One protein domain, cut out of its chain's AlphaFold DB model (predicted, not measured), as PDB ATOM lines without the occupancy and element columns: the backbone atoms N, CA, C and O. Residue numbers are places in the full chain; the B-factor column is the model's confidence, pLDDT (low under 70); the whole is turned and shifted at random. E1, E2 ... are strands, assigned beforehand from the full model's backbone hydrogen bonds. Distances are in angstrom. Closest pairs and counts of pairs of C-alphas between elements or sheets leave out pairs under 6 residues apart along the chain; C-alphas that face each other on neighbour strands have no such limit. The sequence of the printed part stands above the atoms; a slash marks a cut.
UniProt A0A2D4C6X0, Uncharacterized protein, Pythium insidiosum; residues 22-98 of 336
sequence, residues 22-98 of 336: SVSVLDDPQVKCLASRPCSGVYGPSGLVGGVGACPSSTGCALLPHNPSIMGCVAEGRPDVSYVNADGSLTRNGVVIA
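AT A GLANCE: This is residues 22 to 98 of the 336 residues of an uncharacterized protein of Pythium insidiosum (UniProt A0A2D4C6X0). One strongly twisted sheet of seven mostly short strands runs the length of this domain: the hairpin of E3 and E4 makes its middle, the hairpin of E1 and E2 lies at one end, and the small meander of E5, E6 and E7 lies at the other. A long loop, residues 35 to 58, leads from E2 out to Ser 46 and back to E3. The printed part has 77 residues with no named helix and seven named strands, E1 to E7 in order along the chain; across the mixed sheet they run E2, E1, E4, E3, E5, E6, E7. The class is all strand, though under half of the residues, 33 of 77, are in named strands. The whole is compact, with a radius of gyration of the C-alphas of 11.4 A and spans of 32 by 25 by 20 A.

HOW THE PARTS SIT: Begin at E1, residues 22 to 26, whose residues 22 to 24 pair with E2, residues 31 to 34, as an antiparallel hairpin; look for N 23 and O 32, 2.8 A apart. The pairing of E1 is staggered: its residues 25 to 26 pair with E4, residues 67 to 75, which is parallel to it, with N 26 and O 73 at 2.9 A. E4 forms an antiparallel hairpin with E3, residues 59 to 64; find N 60 and O 74 at 2.8 A, and N 62 and O 72 at 2.9 A. E4 bends by 103 degrees at residue 70, where residues 70 to 71 also pair antiparallel with residues 41 to 42 of the long loop. On E3, N 63 is 2.9 A from O 82 of its antiparallel neighbour E5, residues 82 to 84. From E5 a meander, each strand the antiparallel neighbour of the one before, goes on through E6, residues 90 to 92, to E7, residues 95 to 97; N 83 and O 91 are 2.8 A apart, and so are N 97 and O 90. E2 and E7 are the edge strands.

IN THESE COORDINATES: Find C-alpha 22 at (-43.083, -129.242, -19.892); from there E1 runs 13.3 A to C-alpha 26. E2 follows with 10.0 A. E3 starts at C-alpha 59, (-37.085, -119.465, -28.750), and measures 13.2 A; E4, the longest strand by residues, measures 16.8 A. E5, E6 and E7 have three residues each, and E7 ends at C-alpha 97, (-30.968, -102.549, -21.777).

THE WHOLE: The two C-alphas farthest apart are those of Gln 30 and Ser 46, at 32.7 A. The printed part has no cut. The link from E2 to E3, 24 residues, is long; that from E4 to E5 is short but not tight. The mean pLDDT of the printed part is 93.0, and no printed residue is under 70.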
ATOM      1  N   SER A  22     -42.079-129.879 -19.041       94.50
ATOM      2  CA  SER A  22     -43.083-129.242 -19.892       94.50
ATOM      3  C   SER A  22     -42.877-127.732 -19.918       94.50
ATOM      4  O   SER A  22     -42.827-127.101 -18.860       94.50
ATOM      5  N   VAL A  23     -42.813-127.157 -21.114       95.31
ATOM      6  CA  VAL A  23     -42.629-125.723 -21.334       95.31
ATOM      7  C   VAL A  23     -43.686-125.206 -22.290       95.31
ATOM      8  O   VAL A  23     -43.889-125.764 -23.369       95.31
ATOM      9  N   SER A  24     -44.322-124.109 -21.894       94.00
ATOM     10  CA  SER A  24     -45.172-123.316 -22.774       94.00
ATOM     11  C   SER A  24     -44.341-122.197 -23.384       94.00
ATOM     12  O   SER A  24     -43.630-121.488 -22.669       94.00
ATOM     13  N   VAL A  25     -44.431-122.045 -24.702       95.81
ATOM     14  CA  VAL A  25     -43.850-120.905 -25.414       95.81
ATOM     15  C   VAL A  25     -44.963-119.886 -25.630       95.81
ATOM     16  O   VAL A  25     -46.075-120.256 -26.000       95.81
ATOM     17  N   LEU A  26     -44.688-118.609 -25.368       94.19
ATOM     18  CA  LEU A  26     -45.659-117.545 -25.611       94.19
ATOM     19  C   LEU A  26     -46.071-117.545 -27.094       94.19
ATOM     20  O   LEU A  26     -45.206-117.575 -27.966       94.19
ATOM     21  N   ASP A  27     -47.381-117.521 -27.348       90.81
ATOM     22  CA  ASP A  27     -48.025-117.633 -28.670       90.81
ATOM     23  C   ASP A  27     -47.895-118.993 -29.386       90.81
ATOM     24  O   ASP A  27     -48.363-119.138 -30.515       90.81
ATOM     25  N   ASP A  28     -47.337-120.017 -28.732       92.69
ATOM     26  CA  ASP A  28     -47.372-121.396 -29.227       92.69
ATOM     27  C   ASP A  28     -48.448-122.192 -28.463       92.69
ATOM     28  O   ASP A  28     -48.348-122.353 -27.241       92.69
ATOM     29  N   PRO A  29     -49.492-122.712 -29.136       90.62
ATOM     30  CA  PRO A  29     -50.513-123.515 -28.470       90.62
ATOM     31  C   PRO A  29     -49.990-124.889 -28.017       90.62
ATOM     32  O   PRO A  29     -50.686-125.586 -27.275       90.62
ATOM     33  N   GLN A  30     -48.805-125.315 -28.470       93.19
ATOM     34  CA  GLN A  30     -48.241-126.616 -28.129       93.19
ATOM     35  C   GLN A  30     -47.331-126.546 -26.901       93.19
ATOM     36  O   GLN A  30     -46.425-125.721 -26.795       93.19
ATOM     37  N   VAL A  31     -47.522-127.501 -25.988       93.31
ATOM     38  CA  VAL A  31     -46.569-127.758 -24.904       93.31
ATOM     39  C   VAL A  31     -45.375-128.509 -25.482       93.31
ATOM     40  O   VAL A  31     -45.536-129.576 -26.079       93.31
ATOM     41  N   LYS A  32     -44.173-127.970 -25.277       95.38
ATOM     42  CA  LYS A  32     -42.912-128.596 -25.693       95.38
ATOM     43  C   LYS A  32     -42.230-129.241 -24.492       95.38
ATOM     44  O   LYS A  32     -42.404-128.799 -23.360       95.38
ATOM     45  N   CYS A  33     -41.442-130.281 -24.744       96.56
ATOM     46  CA  CYS A  33     -40.695-130.982 -23.707       96.56
ATOM     47  C   CYS A  33     -39.197-130.701 -23.843       96.56
ATOM     48  O   CYS A  33     -38.645-130.784 -24.939       96.56
ATOM     49  N   LEU A  34     -38.544-130.360 -22.731       96.50
ATOM     50  CA  LEU A  34     -37.113-130.051 -22.672       96.50
ATOM     51  C   LEU A  34     -36.387-130.995 -21.719       96.50
ATOM     52  O   LEU A  34     -36.875-131.269 -20.630       96.50
ATOM     53  N   ALA A  35     -35.189-131.445 -22.093       96.81
ATOM     54  CA  ALA A  35     -34.334-132.262 -21.224       96.81
ATOM     55  C   ALA A  35     -33.631-131.449 -20.118       96.81
ATOM     56  O   ALA A  35     -33.104-132.013 -19.164       96.81
ATOM     57  N   SER A  36     -33.608-130.121 -20.244       95.88
ATOM     58  CA  SER A  36     -32.944-129.207 -19.311       95.88
ATOM     59  C   SER A  36     -33.961-128.373 -18.543       95.88
ATOM     60  O   SER A  36     -35.096-128.200 -18.989       95.88
ATOM     61  N   ARG A  37     -33.541-127.833 -17.390       95.50
ATOM     62  CA  ARG A  37     -34.374-126.934 -16.585       95.50
ATOM     63  C   ARG A  37     -34.897-125.791 -17.459       95.50
ATOM     64  O   ARG A  37     -34.079-125.121 -18.089       95.50
ATOM     65  N   PRO A  38     -36.216-125.576 -17.513       95.75
ATOM     66  CA  PRO A  38     -36.796-124.594 -18.408       95.75
ATOM     67  C   PRO A  38     -36.493-123.175 -17.937       95.75
ATOM     68  O   PRO A  38     -36.271-122.955 -16.746       95.75
ATOM     69  N   CYS A  39     -36.513-122.211 -18.857       95.12
ATOM     70  CA  CYS A  39     -36.564-120.795 -18.502       95.12
ATOM     71  C   CYS A  39     -37.836-120.535 -17.684       95.12
ATOM     72  O   CYS A  39     -38.949-120.500 -18.212       95.12
ATOM     73  N   SER A  40     -37.665-120.411 -16.374       91.50
ATOM     74  CA  SER A  40     -38.714-120.053 -15.434       91.50
ATOM     75  C   SER A  40     -38.095-119.339 -14.239       91.50
ATOM     76  O   SER A  40     -36.903-119.473 -13.957       91.50
ATOM     77  N   GLY A  41     -38.910-118.556 -13.541       89.31
ATOM     78  CA  GLY A  41     -38.496-117.839 -12.343       89.31
ATOM     79  C   GLY A  41     -38.822-116.358 -12.410       89.31
ATOM     80  O   GLY A  41     -39.524-115.894 -13.313       89.31
ATOM     81  N   VAL A  42     -38.311-115.641 -11.412       88.75
ATOM     82  CA  VAL A  42     -38.516-114.207 -11.250       88.75
ATOM     83  C   VAL A  42     -37.207-113.477 -11.528       88.75
ATOM     84  O   VAL A  42     -36.181-113.810 -10.934       88.75
ATOM     85  N   TYR A  43     -37.235-112.499 -12.430       90.50
ATOM     86  CA  TYR A  43     -36.114-111.597 -12.663       90.50
ATOM     87  C   TYR A  43     -36.118-110.518 -11.579       90.50
ATOM     88  O   TYR A  43     -37.048-109.713 -11.492       90.50
ATOM     89  N   GLY A  44     -35.104-110.547 -10.717       87.69
ATOM     90  CA  GLY A  44     -34.955-109.606  -9.616       87.69
ATOM     91  C   GLY A  44     -34.035-108.430  -9.958       87.69
ATOM     92  O   GLY A  44     -33.282-108.480 -10.931       87.69
ATOM     93  N   PRO A  45     -34.034-107.383  -9.118       83.38
ATOM     94  CA  PRO A  45     -33.139-106.236  -9.269       83.38
ATOM     95  C   PRO A  45     -31.653-106.600  -9.141       83.38
ATOM     96  O   PRO A  45     -30.801-105.977  -9.764       83.38
ATOM     97  N   SER A  46     -31.344-107.647  -8.376       84.81
ATOM     98  CA  SER A  46     -29.995-108.207  -8.240       84.81
ATOM     99  C   SER A  46     -29.596-109.123  -9.410       84.81
ATOM    100  O   SER A  46     -28.573-109.797  -9.330       84.81
ATOM    101  N   GLY A  47     -30.404-109.186 -10.474       83.50
ATOM    102  CA  GLY A  47     -30.245-110.124 -11.586       83.50
ATOM    103  C   GLY A  47     -30.900-111.487 -11.329       83.50
ATOM    104  O   GLY A  47     -31.775-111.636 -10.468       83.50
ATOM    105  N   LEU A  48     -30.499-112.499 -12.105       86.69
ATOM    106  CA  LEU A  48     -31.000-113.869 -11.952       86.69
ATOM    107  C   LEU A  48     -30.307-114.602 -10.805       86.69
ATOM    108  O   LEU A  48     -29.112-114.874 -10.859       86.69
ATOM    109  N   VAL A  49     -31.094-115.068  -9.836       79.62
ATOM    110  CA  VAL A  49     -30.598-115.857  -8.691       79.62
ATOM    111  C   VAL A  49     -30.432-117.358  -9.026       79.62
ATOM    112  O   VAL A  49     -30.002-118.143  -8.192       79.62
ATOM    113  N   GLY A  50     -30.731-117.796 -10.256       81.25
ATOM    114  CA  GLY A  50     -30.745-119.226 -10.618       81.25
ATOM    115  C   GLY A  50     -30.155-119.587 -11.978       81.25
ATOM    116  O   GLY A  50     -30.294-120.736 -12.398       81.25
ATOM    117  N   GLY A  51     -29.512-118.635 -12.661       86.50
ATOM    118  CA  GLY A  51     -29.120-118.786 -14.062       86.50
ATOM    119  C   GLY A  51     -30.320-118.817 -15.015       86.50
ATOM    120  O   GLY A  51     -31.476-118.915 -14.601       86.50
ATOM    121  N   VAL A  52     -30.042-118.696 -16.312       90.88
ATOM    122  CA  VAL A  52     -31.070-118.742 -17.358       90.88
ATOM    123  C   VAL A  52     -31.357-120.198 -17.705       90.88
ATOM    124  O   VAL A  52     -30.449-120.949 -18.061       90.88
ATOM    125  N   GLY A  53     -32.615-120.619 -17.572       93.50
ATOM    126  CA  GLY A  53     -33.038-121.946 -18.017       93.50
ATOM    127  C   GLY A  53     -33.034-122.085 -19.545       93.50
ATOM    128  O   GLY A  53     -32.858-121.119 -20.280       93.50
ATOM    129  N   ALA A  54     -33.255-123.298 -20.040       95.69
ATOM    130  CA  ALA A  54     -33.310-123.582 -21.469       95.69
ATOM    131  C   ALA A  54     -34.701-123.310 -22.062       95.69
ATOM    132  O   ALA A  54     -35.725-123.454 -21.388       95.69
ATOM    133  N   CYS A  55     -34.726-122.993 -23.354       97.38
ATOM    134  CA  CYS A  55     -35.933-122.919 -24.168       97.38
ATOM    135  C   CYS A  55     -35.796-123.808 -25.417       97.38
ATOM    136  O   CYS A  55     -34.678-124.184 -25.776       97.38
ATOM    137  N   PRO A  56     -36.909-124.198 -26.068       96.75
ATOM    138  CA  PRO A  56     -36.868-124.921 -27.340       96.75
ATOM    139  C   PRO A  56     -36.083-124.162 -28.421       96.75
ATOM    140  O   PRO A  56     -35.894-122.950 -28.331       96.75
ATOM    141  N   SER A  57     -35.661-124.852 -29.484       95.81
ATOM    142  CA  SER A  57     -35.022-124.193 -30.632       95.81
ATOM    143  C   SER A  57     -35.905-123.067 -31.187       95.81
ATOM    144  O   SER A  57     -37.132-123.187 -31.140       95.81
ATOM    145  N   SER A  58     -35.277-122.000 -31.699       95.00
ATOM    146  CA  SER A  58     -35.912-120.755 -32.182       95.00
ATOM    147  C   SER A  58     -36.729-119.981 -31.136       95.00
ATOM    148  O   SER A  58     -37.632-119.215 -31.478       95.00
ATOM    149  N   THR A  59     -36.457-120.203 -29.849       97.06
ATOM    150  CA  THR A  59     -37.085-119.465 -28.750       97.06
ATOM    151  C   THR A  59     -36.032-119.079 -27.717       97.06
ATOM    152  O   THR A  59     -35.101-119.841 -27.457       97.06
ATOM    153  N   GLY A  60     -36.192-117.907 -27.112       96.69
ATOM    154  CA  GLY A  60     -35.311-117.381 -26.074       96.69
ATOM    155  C   GLY A  60     -36.031-117.231 -24.738       96.69
ATOM    156  O   GLY A  60     -37.260-117.157 -24.679       96.69
ATOM    157  N   CYS A  61     -35.256-117.170 -23.656       97.44
ATOM    158  CA  CYS A  61     -35.771-116.798 -22.344       97.44
ATOM    159  C   CYS A  61     -36.037-115.290 -22.332       97.44
ATOM    160  O   CYS A  61     -35.144-114.516 -22.670       97.44
ATOM    161  N   ALA A  62     -37.246-114.861 -21.983       97.12
ATOM    162  CA  ALA A  62     -37.617-113.451 -21.997       97.12
ATOM    163  C   ALA A  62     -38.591-113.099 -20.869       97.12
ATOM    164  O   ALA A  62     -39.286-113.961 -20.327       97.12
ATOM    165  N   LEU A  63     -38.643-111.811 -20.527       96.00
ATOM    166  CA  LEU A  63     -39.626-111.254 -19.599       96.00
ATOM    167  C   LEU A  63     -40.983-111.129 -20.297       96.00
ATOM    168  O   LEU A  63     -41.069-110.588 -21.404       96.00
ATOM    169  N   LEU A  64     -42.045-111.622 -19.657       94.50
ATOM    170  CA  LEU A  64     -43.389-111.601 -20.233       94.50
ATOM    171  C   LEU A  64     -43.953-110.163 -20.284       94.50
ATOM    172  O   LEU A  64     -43.881-109.458 -19.276       94.50
ATOM    173  N   PRO A  65     -44.598-109.736 -21.392       90.00
ATOM    174  CA  PRO A  65     -45.102-108.363 -21.556       90.00
ATOM    175  C   PRO A  65     -46.059-107.906 -20.451       90.00
ATOM    176  O   PRO A  65     -46.075-106.739 -20.073       90.00
ATOM    177  N   HIS A  66     -46.865-108.832 -19.927       89.44
ATOM    178  CA  HIS A  66     -47.858-108.541 -18.893       89.44
ATOM    179  C   HIS A  66     -47.293-108.586 -17.472       89.44
ATOM    180  O   HIS A  66     -47.925-108.063 -16.562       89.44
ATOM    181  N   ASN A  67     -46.136-109.221 -17.273       89.81
ATOM    182  CA  ASN A  67     -45.511-109.396 -15.967       89.81
ATOM    183  C   ASN A  67     -43.987-109.359 -16.144       89.81
ATOM    184  O   ASN A  67     -43.374-110.420 -16.285       89.81
ATOM    185  N   PRO A  68     -43.361-108.167 -16.120       86.69
ATOM    186  CA  PRO A  68     -41.938-108.007 -16.422       86.69
ATOM    187  C   PRO A  68     -41.023-108.673 -15.388       86.69
ATOM    188  O   PRO A  68     -39.829-108.798 -15.623       86.69
ATOM    189  N   SER A  69     -41.559-109.118 -14.253       89.50
ATOM    190  CA  SER A  69     -40.812-109.895 -13.267       89.50
ATOM    191  C   SER A  69     -40.789-111.388 -13.589       89.50
ATOM    192  O   SER A  69     -39.943-112.081 -13.048       89.50
ATOM    193  N   ILE A  70     -41.687-111.913 -14.428       92.12
ATOM    194  CA  ILE A  70     -41.772-113.351 -14.720       92.12
ATOM    195  C   ILE A  70     -41.046-113.648 -16.030       92.12
ATOM    196  O   ILE A  70     -41.286-112.999 -17.050       92.12
ATOM    197  N   MET A  71     -40.184-114.664 -16.001       94.94
ATOM    198  CA  MET A  71     -39.491-115.179 -17.180       94.94
ATOM    199  C   MET A  71     -40.236-116.368 -17.792       94.94
ATOM    200  O   MET A  71     -40.773-117.214 -17.071       94.94
ATOM    201  N   GLY A  72     -40.215-116.459 -19.118       95.94
ATOM    202  CA  GLY A  72     -40.720-117.606 -19.869       95.94
ATOM    203  C   GLY A  72     -40.082-117.713 -21.253       95.94
ATOM    204  O   GLY A  72     -39.345-116.826 -21.683       95.94
ATOM    205  N   CYS A  73     -40.361-118.809 -21.958       97.69
ATOM    206  CA  CYS A  73     -39.873-118.996 -23.320       97.69
ATOM    207  C   CYS A  73     -40.738-118.232 -24.324       97.69
ATOM    208  O   CYS A  73     -41.965-118.347 -24.323       97.69
ATOM    209  N   VAL A  74     -40.090-117.481 -25.208       97.06
ATOM    210  CA  VAL A  74     -40.742-116.661 -26.233       97.06
ATOM    211  C   VAL A  74     -40.044-116.894 -27.569       97.06
ATOM    212  O   VAL A  74     -38.825-117.046 -27.608       97.06
ATOM    213  N   ALA A  75     -40.800-116.931 -28.668       96.38
ATOM    214  CA  ALA A  75     -40.231-116.984 -30.015       96.38
ATOM    215  C   ALA A  75     -39.189-115.872 -30.223       96.38
ATOM    216  O   ALA A  75     -39.386-114.748 -29.760       96.38
ATOM    217  N   GLU A  76     -38.072-116.182 -30.880       94.69
ATOM    218  CA  GLU A  76     -37.026-115.197 -31.185       94.69
ATOM    219  C   GLU A  76     -37.523-114.110 -32.156       94.69
ATOM    220  O   GLU A  76     -38.406-114.343 -32.979       94.69
ATOM    221  N   GLY A  77     -36.944-112.909 -32.064       92.94
ATOM    222  CA  GLY A  77     -37.246-111.792 -32.967       92.94
ATOM    223  C   GLY A  77     -38.463-110.947 -32.585       92.94
ATOM    224  O   GLY A  77     -38.839-110.051 -33.341       92.94
ATOM    225  N   ARG A  78     -39.072-111.176 -31.416       95.00
ATOM    226  CA  ARG A  78     -40.156-110.324 -30.926       95.00
ATOM    227  C   ARG A  78     -39.616-108.994 -30.387       95.00
ATOM    228  O   ARG A  78     -38.820-109.005 -29.448       95.00
ATOM    229  N   PRO A  79     -40.051-107.842 -30.931       94.50
ATOM    230  CA  PRO A  79     -39.510-106.540 -30.539       94.50
ATOM    231  C   PRO A  79     -40.090-105.994 -29.227       94.50
ATOM    232  O   PRO A  79     -39.581-105.015 -28.678       94.50
ATOM    233  N   ASP A  80     -41.170-106.600 -28.740       94.06
ATOM    234  CA  ASP A  80     -41.949-106.152 -27.586       94.06
ATOM    235  C   ASP A  80     -41.582-106.865 -26.275       94.06
ATOM    236  O   ASP A  80     -42.122-106.535 -25.220       94.06
ATOM    237  N   VAL A  81     -40.632-107.801 -26.318       95.88
ATOM    238  CA  VAL A  81     -40.116-108.510 -25.140       95.88
ATOM    239  C   VAL A  81     -38.655-108.160 -24.875       95.88
ATOM    240  O   VAL A  81     -37.920-107.716 -25.757       95.88
ATOM    241  N   SER A  82     -38.232-108.344 -23.628       96.50
ATOM    242  CA  SER A  82     -36.825-108.242 -23.236       96.50
ATOM    243  C   SER A  82     -36.267-109.647 -23.044       96.50
ATOM    244  O   SER A  82     -36.726-110.359 -22.150       96.50
ATOM    245  N   TYR A  83     -35.298-110.042 -23.864       96.94
ATOM    246  CA  TYR A  83     -34.623-111.333 -23.755       96.94
ATOM    247  C   TYR A  83     -33.585-111.304 -22.644       96.94
ATOM    248  O   TYR A  83     -32.886-110.311 -22.461       96.94
ATOM    249  N   VAL A  84     -33.487-112.408 -21.919       96.31
ATOM    250  CA  VAL A  84     -32.522-112.638 -20.853       96.31
ATOM    251  C   VAL A  84     -31.383-113.476 -21.429       96.31
ATOM    252  O   VAL A  84     -31.575-114.641 -21.784       96.31
ATOM    253  N   ASN A  85     -30.198-112.884 -21.526       94.31
ATOM    254  CA  ASN A  85     -28.988-113.569 -21.970       94.31
ATOM    255  C   ASN A  85     -28.428-114.466 -20.865       94.31
ATOM    256  O   ASN A  85     -28.687-114.247 -19.685       94.31
ATOM    257  N   ALA A  86     -27.596-115.445 -21.230       91.31
ATOM    258  CA  ALA A  86     -27.001-116.389 -20.279       91.31
ATOM    259  C   ALA A  86     -26.173-115.726 -19.155       91.31
ATOM    260  O   ALA A  86     -26.049-116.304 -18.077       91.31
ATOM    261  N   ASP A  87     -25.640-114.525 -19.390       90.44
ATOM    262  CA  ASP A  87     -24.918-113.707 -18.404       90.44
ATOM    263  C   ASP A  87     -25.847-112.904 -17.467       90.44
ATOM    264  O   ASP A  87     -25.377-112.199 -16.578       90.44
ATOM    265  N   GLY A  88     -27.164-113.013 -17.654       91.06
ATOM    266  CA  GLY A  88     -28.188-112.286 -16.911       91.06
ATOM    267  C   GLY A  88     -28.500-110.893 -17.457       91.06
ATOM    268  O   GLY A  88     -29.407-110.249 -16.934       91.06
ATOM    269  N   SER A  89     -27.807-110.424 -18.498       93.19
ATOM    270  CA  SER A  89     -28.125-109.141 -19.129       93.19
ATOM    271  C   SER A  89     -29.442-109.210 -19.907       93.19
ATOM    272  O   SER A  89     -29.823-110.256 -20.442       93.19
ATOM    273  N   LEU A  90     -30.149-108.081 -19.985       95.31
ATOM    274  CA  LEU A  90     -31.360-107.964 -20.791       95.31
ATOM    275  C   LEU A  90     -31.033-107.358 -22.151       95.31
ATOM    276  O   LEU A  90     -30.357-106.336 -22.224       95.31
ATOM    277  N   THR A  91     -31.567-107.934 -23.224       96.62
ATOM    278  CA  THR A  91     -31.509-107.346 -24.567       96.62
ATOM    279  C   THR A  91     -32.895-107.138 -25.154       96.62
ATOM    280  O   THR A  91     -33.805-107.947 -24.979       96.62
ATOM    281  N   ARG A  92     -33.068-106.038 -25.886       95.75
ATOM    282  CA  ARG A  92     -34.260-105.766 -26.694       95.75
ATOM    283  C   ARG A  92     -33.805-105.249 -28.048       95.75
ATOM    284  O   ARG A  92     -33.019-104.309 -28.110       95.75
ATOM    285  N   ASN A  93     -34.266-105.879 -29.128       93.81
ATOM    286  CA  ASN A  93     -33.832-105.562 -30.497       93.81
ATOM    287  C   ASN A  93     -32.300-105.599 -30.677       93.81
ATOM    288  O   ASN A  93     -31.730-104.757 -31.364       93.81
ATOM    289  N   GLY A  94     -31.625-106.543 -30.012       91.62
ATOM    290  CA  GLY A  94     -30.163-106.680 -30.057       91.62
ATOM    291  C   GLY A  94     -29.382-105.641 -29.241       91.62
ATOM    292  O   GLY A  94     -28.156-105.690 -29.224       91.62
ATOM    293  N   VAL A  95     -30.059-104.724 -28.542       95.31
ATOM    294  CA  VAL A  95     -29.426-103.715 -27.683       95.31
ATOM    295  C   VAL A  95     -29.548-104.139 -26.227       95.31
ATOM    296  O   VAL A  95     -30.640-104.486 -25.776       95.31
ATOM    297  N   VAL A  96     -28.440-104.100 -25.486       95.00
ATOM    298  CA  VAL A  96     -28.441-104.341 -24.037       95.00
ATOM    299  C   VAL A  96     -29.171-103.191 -23.347       95.00
ATOM    300  O   VAL A  96     -28.833-102.025 -23.546       95.00
ATOM    301  N   ILE A  97     -30.178-103.514 -22.542       94.31
ATOM    302  CA  ILE A  97     -30.968-102.549 -21.777       94.31
ATOM    303  C   ILE A  97     -30.723-102.738 -20.281       94.31
ATOM    304  O   ILE A  97     -30.400-103.834 -19.820       94.31
ATOM    305  N   ALA A  98     -30.904-101.666 -19.510       90.19
ATOM    306  CA  ALA A  98     -30.920-101.769 -18.058       90.19
ATOM    307  C   ALA A  98     -32.093-102.655 -17.604       90.19
ATOM    308  O   ALA A  98     -33.157-102.670 -18.231       90.19
TER     309      ALA A  98